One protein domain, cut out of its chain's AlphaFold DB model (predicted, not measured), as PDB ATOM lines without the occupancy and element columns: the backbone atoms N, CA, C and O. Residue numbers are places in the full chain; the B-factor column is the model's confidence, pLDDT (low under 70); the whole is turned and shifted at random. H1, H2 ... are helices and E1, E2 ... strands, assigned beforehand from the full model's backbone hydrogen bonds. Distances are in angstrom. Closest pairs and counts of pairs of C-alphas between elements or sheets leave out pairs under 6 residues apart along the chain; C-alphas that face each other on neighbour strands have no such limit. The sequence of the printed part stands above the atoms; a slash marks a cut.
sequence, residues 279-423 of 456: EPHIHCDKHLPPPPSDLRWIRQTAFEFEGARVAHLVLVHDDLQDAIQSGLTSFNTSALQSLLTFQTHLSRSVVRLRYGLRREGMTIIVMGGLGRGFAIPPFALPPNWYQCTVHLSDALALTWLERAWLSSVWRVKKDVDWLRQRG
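Overview. This is residues 279 to 423 of the 456 residues of an uncharacterized protein of Acidobacteria bacterium (UniProt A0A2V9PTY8). What shape is this? A twisted sheet, order E1, E2, E3, E4, mixed, runs through the middle; H5 crosses over one face, H4 stands on that face, H3 grazes the sheet, H1 lies farthest out, and residues 418 to 423 stick out. What makes it up? The printed part has 145 residues, class mixed, with five named helices and four strands, ordered E1 E2 H1 H2 H3 E3 E4 H4 H5. It is compact, radius of gyration of the C-alphas 15.4 A, spanning 46 by 36 by 32 A.

Arrangement. How do strands pair? E1, residues 298 to 305, and E2, 309 to 316, form an antiparallel hairpin; N 301 and O 313 are 2.9 A apart. E3, 361 to 367, is parallel to E2, with N 314 and O 364 at 2.9 A, and to E4, 385 to 391, with N 365 and O 388 at 2.8 A. Which helices are on the sheet? H4, 392 to 401, and H5, 405 to 420, are on the same face, making two layers, helices on one face of a sheet; H4 stands up at a height of 9.2 A over the sheet, while H5, height 9.3 A, runs across the strands, only just, at 61 degrees to E4 on the local plane, their closest C-alphas Tyr 386 and Lys 413 being 6.5 A apart. H3, 339 to 353, only grazes the sheet; its closest C-alphas with E2 are Leu 353 and Val 310, 7.2 A. What of the others? H1, 320 to 326, and H2, 334 to 337, are not on the sheet; E2, H1, H2, H3 and E3 make a strand-helix-strand unit, two parallel neighbour strands with helices between. Every O i to N i+4 pair is within hydrogen-bond range in H1, H3, H4 and H5; H2 is too short for one.

Along the chain. Where are the anchors? E1 begins at C-alpha 298 (45.707, -33.852, -7.257); H5 ends at C-alpha 420 (42.470, -40.353, 22.374). How long are the longer elements? From first to last C-alpha, H5 measures 22.6 A, E2 22.4 A, E1 22.3 A and H3 21.2 A.

Size, cuts and confidence. How far does it reach? The C-alphas farthest apart, Gln 325 and Leu 357, are 47.0 A apart. Is it continuous and confident? The printed part has no cut; E3 to E4 is a long link of 17 residues; pLDDT is under 70 at residues 279 to 280, 335 and 355 to 358.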
ATOM      1  N   GLU A 279      61.912 -25.054   6.183       65.00
ATOM      2  CA  GLU A 279      63.349 -25.342   6.394       65.00
ATOM      3  C   GLU A 279      63.951 -26.163   5.233       65.00
ATOM      4  O   GLU A 279      63.203 -26.789   4.493       65.00
ATOM      5  N   PRO A 280      65.283 -26.168   5.009       61.44
ATOM      6  CA  PRO A 280      65.856 -26.943   3.915       61.44
ATOM      7  C   PRO A 280      65.451 -28.418   4.012       61.44
ATOM      8  O   PRO A 280      65.810 -29.129   4.951       61.44
ATOM      9  N   HIS A 281      64.710 -28.854   3.001       70.25
ATOM     10  CA  HIS A 281      64.022 -30.134   2.964       70.25
ATOM     11  C   HIS A 281      64.711 -31.107   2.015       70.25
ATOM     12  O   HIS A 281      65.130 -30.742   0.914       70.25
ATOM     13  N   ILE A 282      64.788 -32.381   2.404       77.56
ATOM     14  CA  ILE A 282      65.251 -33.440   1.499       77.56
ATOM     15  C   ILE A 282      64.043 -33.981   0.738       77.56
ATOM     16  O   ILE A 282      63.240 -34.747   1.279       77.56
ATOM     17  N   HIS A 283      63.929 -33.602  -0.536       82.25
ATOM     18  CA  HIS A 283      62.853 -34.062  -1.411       82.25
ATOM     19  C   HIS A 283      62.836 -35.591  -1.542       82.25
ATOM     20  O   HIS A 283      63.830 -36.253  -1.854       82.25
ATOM     21  N   CYS A 284      61.650 -36.151  -1.339       81.31
ATOM     22  CA  CYS A 284      61.345 -37.574  -1.387       81.31
ATOM     23  C   CYS A 284      60.445 -37.947  -2.571       81.31
ATOM     24  O   CYS A 284      60.005 -39.094  -2.655       81.31
ATOM     25  N   ASP A 285      60.215 -37.023  -3.507       84.19
ATOM     26  CA  ASP A 285      59.273 -37.176  -4.622       84.19
ATOM     27  C   ASP A 285      59.551 -38.412  -5.487       84.19
ATOM     28  O   ASP A 285      58.626 -39.078  -5.943       84.19
ATOM     29  N   LYS A 286      60.824 -38.806  -5.626       84.75
ATOM     30  CA  LYS A 286      61.234 -40.032  -6.337       84.75
ATOM     31  C   LYS A 286      60.626 -41.324  -5.771       84.75
ATOM     32  O   LYS A 286      60.615 -42.347  -6.451       84.75
ATOM     33  N   HIS A 287      60.169 -41.305  -4.519       85.19
ATOM     34  CA  HIS A 287      59.536 -42.447  -3.860       85.19
ATOM     35  C   HIS A 287      58.011 -42.446  -4.015       85.19
ATOM     36  O   HIS A 287      57.374 -43.473  -3.769       85.19
ATOM     37  N   LEU A 288      57.411 -41.333  -4.443       90.88
ATOM     38  CA  LEU A 288      55.974 -41.244  -4.652       90.88
ATOM     39  C   LEU A 288      55.563 -41.980  -5.939       90.88
ATOM     40  O   LEU A 288      56.232 -41.874  -6.969       90.88
ATOM     41  N   PRO A 289      54.465 -42.755  -5.923       91.81
ATOM     42  CA  PRO A 289      53.855 -43.223  -7.162       91.81
ATOM     43  C   PRO A 289      53.248 -42.024  -7.911       91.81
ATOM     44  O   PRO A 289      52.701 -41.139  -7.259       91.81
ATOM     45  N   PRO A 290      53.287 -41.971  -9.253       91.06
ATOM     46  CA  PRO A 290      52.583 -40.922  -9.984       91.06
ATOM     47  C   PRO A 290      51.067 -41.022  -9.730       91.06
ATOM     48  O   PRO A 290      50.549 -42.144  -9.678       91.06
ATOM     49  N   PRO A 291      50.342 -39.893  -9.593       91.38
ATOM     50  CA  PRO A 291      48.889 -39.912  -9.502       91.38
ATOM     51  C   PRO A 291      48.250 -40.632 -10.703       91.38
ATOM     52  O   PRO A 291      48.606 -40.343 -11.851       91.38
ATOM     53  N   PRO A 292      47.304 -41.556 -10.464       91.69
ATOM     54  CA  PRO A 292      46.460 -42.152 -11.493       91.69
ATOM     55  C   PRO A 292      45.746 -41.116 -12.376       91.69
ATOM     56  O   PRO A 292      45.518 -39.972 -11.980       91.69
ATOM     57  N   SER A 293      45.362 -41.512 -13.593       86.81
ATOM     58  CA  SER A 293      44.744 -40.601 -14.570       86.81
ATOM     59  C   SER A 293      43.389 -40.034 -14.141       86.81
ATOM     60  O   SER A 293      43.015 -38.959 -14.602       86.81
ATOM     61  N   ASP A 294      42.660 -40.750 -13.292       86.00
ATOM     62  CA  ASP A 294      41.406 -40.336 -12.656       86.00
ATOM     63  C   ASP A 294      41.625 -39.374 -11.475       86.00
ATOM     64  O   ASP A 294      40.700 -38.668 -11.086       86.00
ATOM     65  N   LEU A 295      42.861 -39.246 -10.977       90.06
ATOM     66  CA  LEU A 295      43.258 -38.299  -9.929       90.06
ATOM     67  C   LEU A 295      44.050 -37.101 -10.478       90.06
ATOM     68  O   LEU A 295      44.844 -36.494  -9.771       90.06
ATOM     69  N   ARG A 296      43.853 -36.697 -11.740       85.25
ATOM     70  CA  ARG A 296      44.561 -35.533 -12.336       85.25
ATOM     71  C   ARG A 296      44.332 -34.201 -11.606       85.25
ATOM     72  O   ARG A 296      45.057 -33.232 -11.853       85.25
ATOM     73  N   TRP A 297      43.319 -34.154 -10.746       86.75
ATOM     74  CA  TRP A 297      42.971 -33.040  -9.870       86.75
ATOM     75  C   TRP A 297      43.795 -32.994  -8.572       86.75
ATOM     76  O   TRP A 297      43.606 -32.059  -7.800       86.75
ATOM     77  N   ILE A 298      44.730 -33.933  -8.352       92.56
ATOM     78  CA  ILE A 298      45.707 -33.852  -7.257       92.56
ATOM     79  C   ILE A 298      47.100 -33.449  -7.748       92.56
ATOM     80  O   ILE A 298      47.532 -33.784  -8.861       92.56
ATOM     81  N   ARG A 299      47.839 -32.786  -6.867       92.38
ATOM     82  CA  ARG A 299      49.299 -32.676  -6.896       92.38
ATOM     83  C   ARG A 299      49.842 -33.178  -5.577       92.38
ATOM     84  O   ARG A 299      49.151 -33.129  -4.568       92.38
ATOM     85  N   GLN A 300      51.058 -33.696  -5.589       93.25
ATOM     86  CA  GLN A 300      51.664 -34.212  -4.374       93.25
ATOM     87  C   GLN A 300      53.170 -34.030  -4.399       93.25
ATOM     88  O   GLN A 300      53.796 -34.091  -5.457       93.25
ATOM     89  N   THR A 301      53.723 -33.872  -3.210       92.62
ATOM     90  CA  THR A 301      55.156 -33.844  -2.958       92.62
ATOM     91  C   THR A 301      55.429 -34.467  -1.599       92.62
ATOM     92  O   THR A 301      54.529 -34.605  -0.764       92.62
ATOM     93  N   ALA A 302      56.661 -34.889  -1.369       91.38
ATOM     94  CA  ALA A 302      57.086 -35.347  -0.066       91.38
ATOM     95  C   ALA A 302      58.491 -34.870   0.248       91.38
ATOM     96  O   ALA A 302      59.354 -34.829  -0.629       91.38
ATOM     97  N   PHE A 303      58.752 -34.620   1.522       88.00
ATOM     98  CA  PHE A 303      60.089 -34.306   1.996       88.00
ATOM     99  C   PHE A 303      60.340 -34.799   3.413       88.00
ATOM    100  O   PHE A 303      59.412 -35.050   4.186       88.00
ATOM    101  N   GLU A 304      61.622 -34.956   3.740       87.88
ATOM    102  CA  GLU A 304      62.048 -35.200   5.111       87.88
ATOM    103  C   GLU A 304      62.074 -33.906   5.920       87.88
ATOM    104  O   GLU A 304      62.561 -32.887   5.438       87.88
ATOM    105  N   PHE A 305      61.623 -33.989   7.168       85.69
ATOM    106  CA  PHE A 305      61.760 -32.947   8.179       85.69
ATOM    107  C   PHE A 305      62.241 -33.568   9.502       85.69
ATOM    108  O   PHE A 305      62.065 -34.767   9.745       85.69
ATOM    109  N   GLU A 306      62.900 -32.772  10.349       81.81
ATOM    110  CA  GLU A 306      63.475 -33.217  11.634       81.81
ATOM    111  C   GLU A 306      64.309 -34.515  11.556       81.81
ATOM    112  O   GLU A 306      64.200 -35.412  12.392       81.81
ATOM    113  N   GLY A 307      65.149 -34.640  10.525       74.69
ATOM    114  CA  GLY A 307      66.209 -35.653  10.442       74.69
ATOM    115  C   GLY A 307      65.778 -37.101  10.172       74.69
ATOM    116  O   GLY A 307      66.654 -37.932   9.945       74.69
ATOM    117  N   ALA A 308      64.478 -37.427  10.182       80.94
ATOM    118  CA  ALA A 308      63.977 -38.760   9.800       80.94
ATOM    119  C   ALA A 308      62.456 -38.861   9.566       80.94
ATOM    120  O   ALA A 308      61.973 -39.943   9.204       80.94
ATOM    121  N   ARG A 309      61.680 -37.798   9.814       88.69
ATOM    122  CA  ARG A 309      60.225 -37.815   9.604       88.69
ATOM    123  C   ARG A 309      59.901 -37.389   8.187       88.69
ATOM    124  O   ARG A 309      60.659 -36.641   7.585       88.69
ATOM    125  N   VAL A 310      58.773 -37.850   7.655       90.62
ATOM    126  CA  VAL A 310      58.337 -37.488   6.300       90.62
ATOM    127  C   VAL A 310      57.015 -36.741   6.338       90.62
ATOM    128  O   VAL A 310      56.056 -37.210   6.950       90.62
ATOM    129  N   ALA A 311      56.957 -35.603   5.652       91.38
ATOM    130  CA  ALA A 311      55.713 -34.923   5.328       91.38
ATOM    131  C   ALA A 311      55.334 -35.277   3.886       91.38
ATOM    132  O   ALA A 311      56.101 -35.030   2.959       91.38
ATOM    133  N   HIS A 312      54.167 -35.885   3.704       93.56
ATOM    134  CA  HIS A 312      53.546 -36.114   2.405       93.56
ATOM    135  C   HIS A 312      52.452 -35.072   2.206       93.56
ATOM    136  O   HIS A 312      51.434 -35.132   2.887       93.56
ATOM    137  N   LEU A 313      52.647 -34.117   1.303       93.44
ATOM    138  CA  LEU A 313      51.650 -33.089   1.033       93.44
ATOM    139  C   LEU A 313      50.903 -33.419  -0.245       93.44
ATOM    140  O   LEU A 313      51.516 -33.748  -1.259       93.44
ATOM    141  N   VAL A 314      49.583 -33.299  -0.189       94.00
ATOM    142  CA  VAL A 314      48.687 -33.575  -1.309       94.00
ATOM    143  C   VAL A 314      47.779 -32.372  -1.498       94.00
ATOM    144  O   VAL A 314      46.861 -32.170  -0.712       94.00
ATOM    145  N   LEU A 315      48.023 -31.582  -2.541       94.19
ATOM    146  CA  LEU A 315      47.108 -30.532  -2.967       94.19
ATOM    147  C   LEU A 315      45.950 -31.167  -3.738       94.19
ATOM    148  O   LEU A 315      46.154 -31.801  -4.775       94.19
ATOM    149  N   VAL A 316      44.736 -30.991  -3.233       92.25
ATOM    150  CA  VAL A 316      43.494 -31.481  -3.832       92.25
ATOM    151  C   VAL A 316      42.706 -30.296  -4.367       92.25
ATOM    152  O   VAL A 316      42.341 -29.404  -3.605       92.25
ATOM    153  N   HIS A 317      42.417 -30.290  -5.667       91.50
ATOM    154  CA  HIS A 317      41.591 -29.250  -6.276       91.50
ATOM    155  C   HIS A 317      40.117 -29.633  -6.349       91.50
ATOM    156  O   HIS A 317      39.761 -30.804  -6.486       91.50
ATOM    157  N   ASP A 318      39.278 -28.601  -6.315       87.94
ATOM    158  CA  ASP A 318      37.829 -28.713  -6.414       87.94
ATOM    159  C   ASP A 318      37.321 -29.024  -7.835       87.94
ATOM    160  O   ASP A 318      37.933 -28.637  -8.842       87.94
ATOM    161  N   ASP A 319      36.169 -29.691  -7.909       89.38
ATOM    162  CA  ASP A 319      35.351 -29.764  -9.115       89.38
ATOM    163  C   ASP A 319      34.459 -28.520  -9.204       89.38
ATOM    164  O   ASP A 319      33.385 -28.421  -8.607       89.38
ATOM    165  N   LEU A 320      34.916 -27.555  -9.999       91.44
ATOM    166  CA  LEU A 320      34.226 -26.282 -10.187       91.44
ATOM    167  C   LEU A 320      32.859 -26.421 -10.881       91.44
ATOM    168  O   LEU A 320      32.023 -25.529 -10.751       91.44
ATOM    169  N   GLN A 321      32.616 -27.512 -11.618       88.94
ATOM    170  CA  GLN A 321      31.314 -27.760 -12.236       88.94
ATOM    171  C   GLN A 321      30.286 -28.148 -11.169       88.94
ATOM    172  O   GLN A 321      29.170 -27.623 -11.166       88.94
ATOM    173  N   ASP A 322      30.678 -29.033 -10.255       86.81
ATOM    174  CA  ASP A 322      29.864 -29.442  -9.111       86.81
ATOM    175  C   ASP A 322      29.657 -28.281  -8.125       86.81
ATOM    176  O   ASP A 322      28.544 -28.079  -7.633       86.81
ATOM    177  N   ALA A 323      30.680 -27.445  -7.910       87.56
ATOM    178  CA  ALA A 323      30.583 -26.252  -7.067       87.56
ATOM    179  C   ALA A 323      29.501 -25.263  -7.548       87.56
ATOM    180  O   ALA A 323      28.785 -24.689  -6.733       87.56
ATOM    181  N   ILE A 324      29.316 -25.093  -8.865       86.50
ATOM    182  CA  ILE A 324      28.226 -24.251  -9.400       86.50
ATOM    183  C   ILE A 324      26.851 -24.833  -9.077       86.50
ATOM    184  O   ILE A 324      25.919 -24.089  -8.774       86.50
ATOM    185  N   GLN A 325      26.700 -26.150  -9.215       83.50
ATOM    186  CA  GLN A 325      25.405 -26.818  -9.091       83.50
ATOM    187  C   GLN A 325      24.971 -26.924  -7.630       83.50
ATOM    188  O   GLN A 325      23.822 -26.644  -7.297       83.50
ATOM    189  N   SER A 326      25.899 -27.313  -6.764       80.69
ATOM    190  CA  SER A 326      25.637 -27.577  -5.351       80.69
ATOM    191  C   SER A 326      25.825 -26.349  -4.453       80.69
ATOM    192  O   SER A 326      25.246 -26.311  -3.368       80.69
ATOM    193  N   GLY A 327      26.553 -25.328  -4.920       84.25
ATOM    194  CA  GLY A 327      26.858 -24.109  -4.174       84.25
ATOM    195  C   GLY A 327      28.202 -24.156  -3.450       84.25
ATOM    196  O   GLY A 327      28.883 -25.180  -3.428       84.25
ATOM    197  N   LEU A 328      28.582 -23.030  -2.842       84.62
ATOM    198  CA  LEU A 328      29.868 -22.891  -2.147       84.62
ATOM    199  C   LEU A 328      29.851 -23.448  -0.717       84.62
ATOM    200  O   LEU A 328      30.905 -23.751  -0.181       84.62
ATOM    201  N   THR A 329      28.674 -23.627  -0.117       81.44
ATOM    202  CA  THR A 329      28.508 -24.241   1.218       81.44
ATOM    203  C   THR A 329      28.371 -25.762   1.186       81.44
ATOM    204  O   THR A 329      28.256 -26.401   2.229       81.44
ATOM    205  N   SER A 330      28.350 -26.374  -0.001       80.75
ATOM    206  CA  SER A 330      28.372 -27.831  -0.107       80.75
ATOM    207  C   SER A 330      29.780 -28.375   0.158       80.75
ATOM    208  O   SER A 330      30.751 -27.628   0.246       80.75
ATOM    209  N   PHE A 331      29.907 -29.694   0.285       82.25
ATOM    210  CA  PHE A 331      31.216 -30.335   0.341       82.25
ATOM    211  C   PHE A 331      31.661 -30.732  -1.063       82.25
ATOM    212  O   PHE A 331      30.898 -31.338  -1.817       82.25
ATOM    213  N   ASN A 332      32.924 -30.488  -1.385       79.00
ATOM    214  CA  ASN A 332      33.580 -31.158  -2.486       79.00
ATOM    215  C   ASN A 332      33.674 -32.660  -2.192       79.00
ATOM    216  O   ASN A 332      34.262 -33.092  -1.194       79.00
ATOM    217  N   THR A 333      33.113 -33.445  -3.107       79.56
ATOM    218  CA  THR A 333      33.040 -34.903  -3.030       79.56
ATOM    219  C   THR A 333      33.920 -35.613  -4.060       79.56
ATOM    220  O   THR A 333      33.840 -36.834  -4.160       79.56
ATOM    221  N   SER A 334      34.810 -34.924  -4.792       76.31
ATOM    222  CA  SER A 334      35.681 -35.547  -5.810       76.31
ATOM    223  C   SER A 334      36.472 -36.743  -5.267       76.31
ATOM    224  O   SER A 334      36.556 -37.788  -5.915       76.31
ATOM    225  N   ALA A 335      36.994 -36.640  -4.040       65.19
ATOM    226  CA  ALA A 335      37.692 -37.749  -3.392       65.19
ATOM    227  C   ALA A 335      36.773 -38.951  -3.114       65.19
ATOM    228  O   ALA A 335      37.225 -40.090  -3.196       65.19
ATOM    229  N   LEU A 336      35.486 -38.722  -2.840       73.81
ATOM    230  CA  LEU A 336      34.480 -39.776  -2.678       73.81
ATOM    231  C   LEU A 336      34.053 -40.374  -4.026       73.81
ATOM    232  O   LEU A 336      33.839 -41.579  -4.122       73.81
ATOM    233  N   GLN A 337      33.979 -39.568  -5.085       79.81
ATOM    234  CA  GLN A 337      33.660 -40.051  -6.433       79.81
ATOM    235  C   GLN A 337      34.737 -41.005  -6.972       79.81
ATOM    236  O   GLN A 337      34.428 -41.952  -7.691       79.81
ATOM    237  N   SER A 338      36.002 -40.797  -6.590       82.88
ATOM    238  CA  SER A 338      37.127 -41.695  -6.892       82.88
ATOM    239  C   SER A 338      37.636 -42.441  -5.653       82.88
ATOM    240  O   SER A 338      38.835 -42.704  -5.550       82.88
ATOM    241  N   LEU A 339      36.738 -42.797  -4.720       84.19
ATOM    242  CA  LEU A 339      37.061 -43.314  -3.382       84.19
ATOM    243  C   LEU A 339      38.168 -44.371  -3.372       84.19
ATOM    244  O   LEU A 339      39.211 -44.181  -2.743       84.19
ATOM    245  N   LEU A 340      37.951 -45.481  -4.086       87.75
ATOM    246  CA  LEU A 340      38.877 -46.611  -4.073       87.75
ATOM    247  C   LEU A 340      40.240 -46.222  -4.656       87.75
ATOM    248  O   LEU A 340      41.273 -46.589  -4.089       87.75
ATOM    249  N   THR A 341      40.260 -45.467  -5.758       91.69
ATOM    250  CA  THR A 341      41.515 -45.033  -6.378       91.69
ATOM    251  C   THR A 341      42.261 -44.050  -5.486       91.69
ATOM    252  O   THR A 341      43.465 -44.207  -5.288       91.69
ATOM    253  N   PHE A 342      41.556 -43.084  -4.895       90.62
ATOM    254  CA  PHE A 342      42.116 -42.084  -3.991       90.62
ATOM    255  C   PHE A 342      42.718 -42.735  -2.739       90.62
ATOM    256  O   PHE A 342      43.909 -42.567  -2.471       90.62
ATOM    257  N   GLN A 343      41.952 -43.572  -2.032       91.62
ATOM    258  CA  GLN A 343      42.434 -44.298  -0.851       91.62
ATOM    259  C   GLN A 343      43.619 -45.212  -1.182       91.62
ATOM    260  O   GLN A 343      44.609 -45.242  -0.443       91.62
ATOM    261  N   THR A 344      43.545 -45.951  -2.296       92.50
ATOM    262  CA  THR A 344      44.618 -46.858  -2.728       92.50
ATOM    263  C   THR A 344      45.889 -46.085  -3.056       92.50
ATOM    264  O   THR A 344      46.981 -46.497  -2.662       92.50
ATOM    265  N   HIS A 345      45.764 -44.961  -3.764       94.62
ATOM    266  CA  HIS A 345      46.887 -44.106  -4.125       94.62
ATOM    267  C   HIS A 345      47.577 -43.523  -2.889       94.62
ATOM    268  O   HIS A 345      48.797 -43.660  -2.751       94.62
ATOM    269  N   LEU A 346      46.814 -42.953  -1.951       93.69
ATOM    270  CA  LEU A 346      47.373 -42.402  -0.713       93.69
ATOM    271  C   LEU A 346      48.027 -43.485   0.150       93.69
ATOM    272  O   LEU A 346      49.166 -43.312   0.585       93.69
ATOM    273  N   SER A 347      47.374 -44.637   0.317       92.62
ATOM    274  CA  SER A 347      47.928 -45.759   1.086       92.62
ATOM    275  C   SER A 347      49.243 -46.263   0.476       92.62
ATOM    276  O   SER A 347      50.227 -46.474   1.185       92.62
ATOM    277  N   ARG A 348      49.311 -46.401  -0.858       92.00
ATOM    278  CA  ARG A 348      50.545 -46.787  -1.570       92.00
ATOM    279  C   ARG A 348      51.649 -45.743  -1.426       92.00
ATOM    280  O   ARG A 348      52.807 -46.121  -1.257       92.00
ATOM    281  N   SER A 349      51.298 -44.462  -1.490       93.25
ATOM    282  CA  SER A 349      52.243 -43.355  -1.322       93.25
ATOM    283  C   SER A 349      52.878 -43.395   0.066       93.25
ATOM    284  O   SER A 349      54.102 -43.429   0.180       93.25
ATOM    285  N   VAL A 350      52.061 -43.538   1.112       92.31
ATOM    286  CA  VAL A 350      52.534 -43.665   2.496       92.31
ATOM    287  C   VAL A 350      53.431 -44.894   2.688       92.31
ATOM    288  O   VAL A 350      54.510 -44.782   3.268       92.31
ATOM    289  N   VAL A 351      53.048 -46.061   2.152       90.38
ATOM    290  CA  VAL A 351      53.872 -47.282   2.242       90.38
ATOM    291  C   VAL A 351      55.251 -47.087   1.604       90.38
ATOM    292  O   VAL A 351      56.251 -47.525   2.173       90.38
ATOM    293  N   ARG A 352      55.330 -46.417   0.446       89.31
ATOM    294  CA  ARG A 352      56.613 -46.155  -0.224       89.31
ATOM    295  C   ARG A 352      57.472 -45.140   0.518       89.31
ATOM    296  O   ARG A 352      58.681 -45.330   0.604       89.31
ATOM    297  N   LEU A 353      56.865 -44.094   1.073       88.56
ATOM    298  CA  LEU A 353      57.584 -43.066   1.827       88.56
ATOM    299  C   LEU A 353      58.153 -43.582   3.152       88.56
ATOM    300  O   LEU A 353      59.216 -43.133   3.577       88.56
ATOM    301  N   ARG A 354      57.474 -44.554   3.767       84.25
ATOM    302  CA  ARG A 354      57.915 -45.234   4.991       84.25
ATOM    303  C   ARG A 354      59.058 -46.235   4.758       84.25
ATOM    304  O   ARG A 354      59.641 -46.739   5.713       84.25
ATOM    305  N   TYR A 355      59.374 -46.581   3.511       69.62
ATOM    306  CA  TYR A 355      60.382 -47.603   3.230       69.62
ATOM    307  C   TYR A 355      61.793 -47.114   3.626       69.62
ATOM    308  O   TYR A 355      62.204 -46.020   3.245       69.62
ATOM    309  N   GLY A 356      62.546 -47.923   4.386       67.06
ATOM    310  CA  GLY A 356      63.891 -47.585   4.885       67.06
ATOM    311  C   GLY A 356      63.930 -47.221   6.379       67.06
ATOM    312  O   GLY A 356      63.333 -47.908   7.204       67.06
ATOM    313  N   LEU A 357      64.671 -46.165   6.745       60.22
ATOM    314  CA  LEU A 357      64.859 -45.710   8.140       60.22
ATOM    315  C   LEU A 357      63.713 -44.820   8.673       60.22
ATOM    316  O   LEU A 357      63.671 -44.516   9.864       60.22
ATOM    317  N   ARG A 358      62.775 -44.416   7.811       67.06
ATOM    318  CA  ARG A 358      61.710 -43.443   8.104       67.06
ATOM    319  C   ARG A 358      60.510 -44.134   8.749       67.06
ATOM    320  O   ARG A 358      59.710 -44.773   8.071       67.06
ATOM    321  N   ARG A 359      60.389 -44.041  10.075       70.69
ATOM    322  CA  ARG A 359      59.346 -44.759  10.838       70.69
ATOM    323  C   ARG A 359      58.113 -43.925  11.168       70.69
ATOM    324  O   ARG A 359      57.094 -44.514  11.519       70.69
ATOM    325  N   GLU A 360      58.213 -42.607  11.039       88.19
ATOM    326  CA  GLU A 360      57.193 -41.643  11.446       88.19
ATOM    327  C   GLU A 360      56.950 -40.629  10.331       88.19
ATOM    328  O   GLU A 360      57.854 -40.302   9.555       88.19
ATOM    329  N   GLY A 361      55.736 -40.102  10.263       91.50
ATOM    330  CA  GLY A 361      55.425 -39.078   9.281       91.50
ATOM    331  C   GLY A 361      54.010 -38.557   9.393       91.50
ATOM    332  O   GLY A 361      53.292 -38.824  10.359       91.50
ATOM    333  N   MET A 362      53.616 -37.795   8.387       92.62
ATOM    334  CA  MET A 362      52.235 -37.397   8.216       92.62
ATOM    335  C   MET A 362      51.879 -37.230   6.746       92.62
ATOM    336  O   MET A 362      52.741 -36.959   5.911       92.62
ATOM    337  N   THR A 363      50.590 -37.339   6.453       93.31
ATOM    338  CA  THR A 363      50.001 -36.880   5.199       93.31
ATOM    339  C   THR A 363      49.187 -35.621   5.475       93.31
ATOM    340  O   THR A 363      48.236 -35.670   6.255       93.31
ATOM    341  N   ILE A 364      49.551 -34.512   4.834       92.00
ATOM    342  CA  ILE A 364      48.817 -33.247   4.877       92.00
ATOM    343  C   ILE A 364      48.063 -33.103   3.563       92.00
ATOM    344  O   ILE A 364      48.670 -32.986   2.500       92.00
ATOM    345  N   ILE A 365      46.742 -33.127   3.628       91.62
ATOM    346  CA  ILE A 365      45.885 -32.889   2.477       91.62
ATOM    347  C   ILE A 365      45.530 -31.405   2.490       91.62
ATOM    348  O   ILE A 365      44.857 -30.928   3.401       91.62
ATOM    349  N   VAL A 366      46.052 -30.680   1.507       92.31
ATOM    350  CA  VAL A 366      45.857 -29.241   1.343       92.31
ATOM    351  C   VAL A 366      44.743 -29.022   0.333       92.31
ATOM    352  O   VAL A 366      44.813 -29.504  -0.797       92.31
ATOM    353  N   MET A 367      43.706 -28.301   0.735       89.69
ATOM    354  CA  MET A 367      42.506 -28.139  -0.068       89.69
ATOM    355  C   MET A 367      42.548 -26.833  -0.867       89.69
ATOM    356  O   MET A 367      42.510 -25.741  -0.299       89.69
ATOM    357  N   GLY A 368      42.634 -26.951  -2.192       91.75
ATOM    358  CA  GLY A 368      42.526 -25.845  -3.145       91.75
ATOM    359  C   GLY A 368      41.123 -25.743  -3.751       91.75
ATOM    360  O   GLY A 368      40.272 -26.595  -3.532       91.75
ATOM    361  N   GLY A 369      40.871 -24.726  -4.571       92.50
ATOM    362  CA  GLY A 369      39.540 -24.433  -5.122       92.50
ATOM    363  C   GLY A 369      39.107 -22.994  -4.854       92.50
ATOM    364  O   GLY A 369      39.939 -22.096  -4.901       92.50
ATOM    365  N   LEU A 370      37.815 -22.768  -4.604       92.81
ATOM    366  CA  LEU A 370      37.248 -21.431  -4.358       92.81
ATOM    367  C   LEU A 370      36.490 -21.340  -3.018       92.81
ATOM    368  O   LEU A 370      35.495 -20.619  -2.914       92.81
ATOM    369  N   GLY A 371      36.971 -22.055  -1.998       86.62
ATOM    370  CA  GLY A 371      36.472 -21.935  -0.620       86.62
ATOM    371  C   GLY A 371      35.225 -22.750  -0.313       86.62
ATOM    372  O   GLY A 371      34.378 -22.301   0.448       86.62
ATOM    373  N   ARG A 372      35.095 -23.916  -0.948       85.00
ATOM    374  CA  ARG A 372      34.073 -24.915  -0.630       85.00
ATOM    375  C   ARG A 372      34.574 -25.844   0.476       85.00
ATOM    376  O   ARG A 372      35.781 -26.050   0.562       85.00
ATOM    377  N   GLY A 373      33.691 -26.424   1.290       80.88
ATOM    378  CA  GLY A 373      34.084 -27.467   2.248       80.88
ATOM    379  C   GLY A 373      34.567 -28.736   1.533       80.88
ATOM    380  O   GLY A 373      34.356 -28.889   0.331       80.88
ATOM    381  N   PHE A 374      35.183 -29.690   2.238       77.56
ATOM    382  CA  PHE A 374      35.628 -30.954   1.631       77.56
ATOM    383  C   PHE A 374      35.262 -32.183   2.457       77.56
ATOM    384  O   PHE A 374      35.399 -32.191   3.674       77.56
ATOM    385  N   ALA A 375      34.882 -33.260   1.768       78.88
ATOM    386  CA  ALA A 375      34.711 -34.574   2.371       78.88
ATOM    387  C   ALA A 375      35.868 -35.489   1.946       78.88
ATOM    388  O   ALA A 375      35.914 -35.985   0.816       78.88
ATOM    389  N   ILE A 376      36.815 -35.712   2.859       79.19
ATOM    390  CA  ILE A 376      37.956 -36.599   2.620       79.19
ATOM    391  C   ILE A 376      37.670 -37.983   3.203       79.19
ATOM    392  O   ILE A 376      37.460 -38.103   4.411       79.19
ATOM    393  N   PRO A 377      37.700 -39.049   2.387       76.69
ATOM    394  CA  PRO A 377      37.538 -40.389   2.914       76.69
ATOM    395  C   PRO A 377      38.753 -40.793   3.760       76.69
ATOM    396  O   PRO A 377      39.892 -40.494   3.381       76.69
ATOM    397  N   PRO A 378      38.548 -41.527   4.868       77.50
ATOM    398  CA  PRO A 378      39.660 -42.076   5.632       77.50
ATOM    399  C   PRO A 378      40.448 -43.056   4.761       77.50
ATOM    400  O   PRO A 378      39.874 -43.742   3.918       77.50
ATOM    401  N   PHE A 379      41.754 -43.170   4.966       84.38
ATOM    402  CA  PHE A 379      42.583 -44.175   4.300       84.38
ATOM    403  C   PHE A 379      43.508 -44.851   5.310       84.38
ATOM    404  O   PHE A 379      43.673 -44.382   6.435       84.38
ATOM    405  N   ALA A 380      44.077 -45.994   4.931       85.12
ATOM    406  CA  ALA A 380      44.896 -46.778   5.843       85.12
ATOM    407  C   ALA A 380      46.195 -46.031   6.176       85.12
ATOM    408  O   ALA A 380      47.019 -45.766   5.297       85.12
ATOM    409  N   LEU A 381      46.384 -45.738   7.462       86.94
ATOM    410  CA  LEU A 381      47.598 -45.134   7.994       86.94
ATOM    411  C   LEU A 381      48.405 -46.186   8.765       86.94
ATOM    412  O   LEU A 381      47.839 -46.927   9.571       86.94
ATOM    413  N   PRO A 382      49.725 -46.287   8.541       87.19
ATOM    414  CA  PRO A 382      50.577 -47.102   9.388       87.19
ATOM    415  C   PRO A 382      50.734 -46.479  10.788       87.19
ATOM    416  O   PRO A 382      50.507 -45.282  10.961       87.19
ATOM    417  N   PRO A 383      51.201 -47.255  11.785       84.75
ATOM    418  CA  PRO A 383      51.518 -46.714  13.105       84.75
ATOM    419  C   PRO A 383      52.498 -45.535  13.029       84.75
ATOM    420  O   PRO A 383      53.461 -45.594  12.257       84.75
ATOM    421  N   ASN A 384      52.273 -44.517  13.866       86.75
ATOM    422  CA  ASN A 384      53.043 -43.265  13.940       86.75
ATOM    423  C   ASN A 384      53.036 -42.436  12.643       86.75
ATOM    424  O   ASN A 384      53.970 -41.676  12.369       86.75
ATOM    425  N   TRP A 385      51.981 -42.592  11.841       91.06
ATOM    426  CA  TRP A 385      51.711 -41.749  10.688       91.06
ATOM    427  C   TRP A 385      50.370 -41.051  10.850       91.06
ATOM    428  O   TRP A 385      49.337 -41.702  10.987       91.06
ATOM    429  N   TYR A 386      50.387 -39.725  10.810       90.06
ATOM    430  CA  TYR A 386      49.202 -38.916  11.080       90.06
ATOM    431  C   TYR A 386      48.601 -38.340   9.797       90.06
ATOM    432  O   TYR A 386      49.290 -38.181   8.792       90.06
ATOM    433  N   GLN A 387      47.313 -38.008   9.826       88.75
ATOM    434  CA  GLN A 387      46.652 -37.257   8.760       88.75
ATOM    435  C   GLN A 387      46.234 -35.880   9.277       88.75
ATOM    436  O   GLN A 387      45.699 -35.757  10.383       88.75
ATOM    437  N   CYS A 388      46.458 -34.865   8.450       88.44
ATOM    438  CA  CYS A 388      45.966 -33.508   8.638       88.44
ATOM    439  C   CYS A 388      45.281 -33.056   7.346       88.44
ATOM    440  O   CYS A 388      45.798 -33.323   6.264       88.44
ATOM    441  N   THR A 389      44.143 -32.381   7.454       86.88
ATOM    442  CA  THR A 389      43.458 -31.759   6.316       86.88
ATOM    443  C   THR A 389      43.328 -30.277   6.627       86.88
ATOM    444  O   THR A 389      42.933 -29.942   7.738       86.88
ATOM    445  N   VAL A 390      43.704 -29.410   5.690       88.06
ATOM    446  CA  VAL A 390      43.696 -27.947   5.866       88.06
ATOM    447  C   VAL A 390      43.361 -27.263   4.549       88.06
ATOM    448  O   VAL A 390      43.703 -27.786   3.485       88.06
ATOM    449  N   HIS A 391      42.740 -26.088   4.584       88.94
ATOM    450  CA  HIS A 391      42.626 -25.264   3.383       88.94
ATOM    451  C   HIS A 391      43.988 -24.704   2.963       88.94
ATOM    452  O   HIS A 391      44.903 -24.562   3.774       88.94
ATOM    453  N   LEU A 392      44.142 -24.389   1.673       92.38
ATOM    454  CA  LEU A 392      45.358 -23.750   1.168       92.38
ATOM    455  C   LEU A 392      45.602 -22.382   1.828       92.38
ATOM    456  O   LEU A 392      46.753 -22.066   2.118       92.38
ATOM    457  N   SER A 393      44.542 -21.613   2.102       90.56
ATOM    458  CA  SER A 393      44.607 -20.354   2.858       90.56
ATOM    459  C   SER A 393      45.259 -20.555   4.228       90.56
ATOM    460  O   SER A 393      46.267 -19.915   4.532       90.56
ATOM    461  N   ASP A 394      44.744 -21.502   5.011       88.00
ATOM    462  CA  ASP A 394      45.237 -21.784   6.362       88.00
ATOM    463  C   ASP A 394      46.643 -22.373   6.344       88.00
ATOM    464  O   ASP A 394      47.493 -21.989   7.145       88.00
ATOM    465  N   ALA A 395      46.925 -23.278   5.400       88.75
ATOM    466  CA  ALA A 395      48.253 -23.852   5.229       88.75
ATOM    467  C   ALA A 395      49.289 -22.751   4.985       88.75
ATOM    468  O   ALA A 395      50.326 -22.733   5.644       88.75
ATOM    469  N   LEU A 396      48.990 -21.802   4.092       89.19
ATOM    470  CA  LEU A 396      49.849 -20.648   3.856       89.19
ATOM    471  C   LEU A 396      49.988 -19.823   5.134       89.19
ATOM    472  O   LEU A 396      51.119 -19.612   5.568       89.19
ATOM    473  N   ALA A 397      48.887 -19.426   5.776       86.94
ATOM    474  CA  ALA A 397      48.915 -18.648   7.015       86.94
ATOM    475  C   ALA A 397      49.791 -19.301   8.103       86.94
ATOM    476  O   ALA A 397      50.613 -18.624   8.721       86.94
ATOM    477  N   LEU A 398      49.710 -20.626   8.275       84.62
ATOM    478  CA  LEU A 398      50.560 -21.378   9.201       84.62
ATOM    479  C   LEU A 398      52.055 -21.206   8.899       84.62
ATOM    480  O   LEU A 398      52.832 -21.021   9.831       84.62
ATOM    481  N   THR A 399      52.464 -21.201   7.626       83.38
ATOM    482  CA  THR A 399      53.882 -20.984   7.258       83.38
ATOM    483  C   THR A 399      54.385 -19.575   7.549       83.38
ATOM    484  O   THR A 399      55.585 -19.374   7.731       83.38
ATOM    485  N   TRP A 400      53.488 -18.586   7.594       81.06
ATOM    486  CA  TRP A 400      53.839 -17.217   7.973       81.06
ATOM    487  C   TRP A 400      53.981 -17.056   9.486       81.06
ATOM    488  O   TRP A 400      54.778 -16.233   9.937       81.06
ATOM    489  N   LEU A 401      53.216 -17.826  10.260       82.81
ATOM    490  CA  LEU A 401      53.188 -17.741  11.718       82.81
ATOM    491  C   LEU A 401      54.241 -18.628  12.388       82.81
ATOM    492  O   LEU A 401      54.780 -18.258  13.428       82.81
ATOM    493  N   GLU A 402      54.543 -19.786  11.803       82.62
ATOM    494  CA  GLU A 402      55.438 -20.784  12.378       82.62
ATOM    495  C   GLU A 402      56.452 -21.260  11.335       82.62
ATOM    496  O   GLU A 402      56.114 -21.899  10.338       82.62
ATOM    497  N   ARG A 403      57.737 -20.998  11.585       80.31
ATOM    498  CA  ARG A 403      58.810 -21.397  10.665       80.31
ATOM    499  C   ARG A 403      58.940 -22.919  10.583       80.31
ATOM    500  O   ARG A 403      59.169 -23.458   9.504       80.31
ATOM    501  N   ALA A 404      58.760 -23.612  11.707       84.75
ATOM    502  CA  ALA A 404      58.805 -25.070  11.789       84.75
ATOM    503  C   ALA A 404      57.391 -25.680  11.754       84.75
ATOM    504  O   ALA A 404      57.065 -26.579  12.533       84.75
ATOM    505  N   TRP A 405      56.514 -25.183  10.872       85.00
ATOM    506  CA  TRP A 405      55.085 -25.519  10.907       85.00
ATOM    507  C   TRP A 405      54.809 -27.022  10.761       85.00
ATOM    508  O   TRP A 405      53.932 -27.533  11.457       85.00
ATOM    509  N   LEU A 406      55.588 -27.763   9.952       86.81
ATOM    510  CA  LEU A 406      55.475 -29.230   9.870       86.81
ATOM    511  C   LEU A 406      55.675 -29.876  11.241       86.81
ATOM    512  O   LEU A 406      54.906 -30.747  11.639       86.81
ATOM    513  N   SER A 407      56.698 -29.454  11.977       87.31
ATOM    514  CA  SER A 407      56.990 -29.975  13.308       87.31
ATOM    515  C   SER A 407      55.873 -29.668  14.294       87.31
ATOM    516  O   SER A 407      55.458 -30.545  15.056       87.31
ATOM    517  N   SER A 408      55.350 -28.441  14.252       87.50
ATOM    518  CA  SER A 408      54.239 -28.013  15.099       87.50
ATOM    519  C   SER A 408      52.966 -28.808  14.808       87.50
ATOM    520  O   SER A 408      52.387 -29.371  15.739       87.50
ATOM    521  N   VAL A 409      52.585 -28.955  13.535       87.38
ATOM    522  CA  VAL A 409      51.432 -29.773  13.121       87.38
ATOM    523  C   VAL A 409      51.627 -31.229  13.542       87.38
ATOM    524  O   VAL A 409      50.725 -31.827  14.129       87.38
ATOM    525  N   TRP A 410      52.814 -31.802  13.319       88.25
ATOM    526  CA  TRP A 410      53.106 -33.186  13.703       88.25
ATOM    527  C   TRP A 410      52.908 -33.410  15.203       88.25
ATOM    528  O   TRP A 410      52.259 -34.375  15.609       88.25
ATOM    529  N   ARG A 411      53.468 -32.513  16.024       87.88
ATOM    530  CA  ARG A 411      53.409 -32.602  17.484       87.88
ATOM    531  C   ARG A 411      51.971 -32.515  17.976       87.88
ATOM    532  O   ARG A 411      51.570 -33.370  18.756       87.88
ATOM    533  N   VAL A 412      51.186 -31.568  17.457       87.25
ATOM    534  CA  VAL A 412      49.757 -31.463  17.785       87.25
ATOM    535  C   VAL A 412      49.041 -32.766  17.442       87.25
ATOM    536  O   VAL A 412      48.387 -33.343  18.306       87.25
ATOM    537  N   LYS A 413      49.210 -33.304  16.226       86.75
ATOM    538  CA  LYS A 413      48.547 -34.560  15.834       86.75
ATOM    539  C   LYS A 413      48.947 -35.746  16.713       86.75
ATOM    540  O   LYS A 413      48.083 -36.551  17.058       86.75
ATOM    541  N   LYS A 414      50.221 -35.838  17.090       88.00
ATOM    542  CA  LYS A 414      50.717 -36.854  18.020       88.00
ATOM    543  C   LYS A 414      50.091 -36.715  19.409       88.00
ATOM    544  O   LYS A 414      49.680 -37.721  19.983       88.00
ATOM    545  N   ASP A 415      50.011 -35.499  19.937       86.62
ATOM    546  CA  ASP A 415      49.448 -35.238  21.262       86.62
ATOM    547  C   ASP A 415      47.934 -35.518  21.286       86.62
ATOM    548  O   ASP A 415      47.441 -36.145  22.224       86.62
ATOM    549  N   VAL A 416      47.203 -35.161  20.220       84.62
ATOM    550  CA  VAL A 416      45.782 -35.524  20.054       84.62
ATOM    551  C   VAL A 416      45.594 -37.043  20.047       84.62
ATOM    552  O   VAL A 416      44.729 -37.560  20.753       84.62
ATOM    553  N   ASP A 417      46.406 -37.778  19.285       83.75
ATOM    554  CA  ASP A 417      46.334 -39.244  19.243       83.75
ATOM    555  C   ASP A 417      46.637 -39.871  20.618       83.75
ATOM    556  O   ASP A 417      45.922 -40.761  21.081       83.75
ATOM    557  N   TRP A 418      47.637 -39.345  21.330       85.94
ATOM    558  CA  TRP A 418      47.980 -39.767  22.691       85.94
ATOM    559  C   TRP A 418      46.844 -39.534  23.701       85.94
ATOM    560  O   TRP A 418      46.640 -40.364  24.595       85.94
ATOM    561  N   LEU A 419      46.099 -38.431  23.565       85.44
ATOM    562  CA  LEU A 419      44.914 -38.137  24.379       85.44
ATOM    563  C   LEU A 419      43.779 -39.122  24.076       85.44
ATOM    564  O   LEU A 419      43.226 -39.716  25.005       85.44
ATOM    565  N   ARG A 420      43.497 -39.381  22.793       81.50
ATOM    566  CA  ARG A 420      42.470 -40.353  22.374       81.50
ATOM    567  C   ARG A 420      42.751 -41.754  22.895       81.50
ATOM    568  O   ARG A 420      41.841 -42.421  23.377       81.50
ATOM    569  N   GLN A 421      44.010 -42.187  22.865       84.19
ATOM    570  CA  GLN A 421      44.420 -43.483  23.418       84.19
ATOM    571  C   GLN A 421      44.162 -43.602  24.933       84.19
ATOM    572  O   GLN A 421      44.079 -44.713  25.451       84.19
ATOM    573  N   ARG A 422      44.004 -42.479  25.646       86.94
ATOM    574  CA  ARG A 422      43.604 -42.420  27.063       86.94
ATOM    575  C   ARG A 422      42.099 -42.239  27.280       86.94
ATOM    576  O   ARG A 422      41.681 -42.064  28.420       86.94
ATOM    577  N   GLY A 423      41.294 -42.272  26.220       83.50
ATOM    578  CA  GLY A 423      39.853 -42.020  26.289       83.50
ATOM    579  C   GLY A 423      39.491 -40.544  26.473       83.50
ATOM    580  O   GLY A 423      38.354 -40.239  26.818       83.50
TER     581      GLY A 423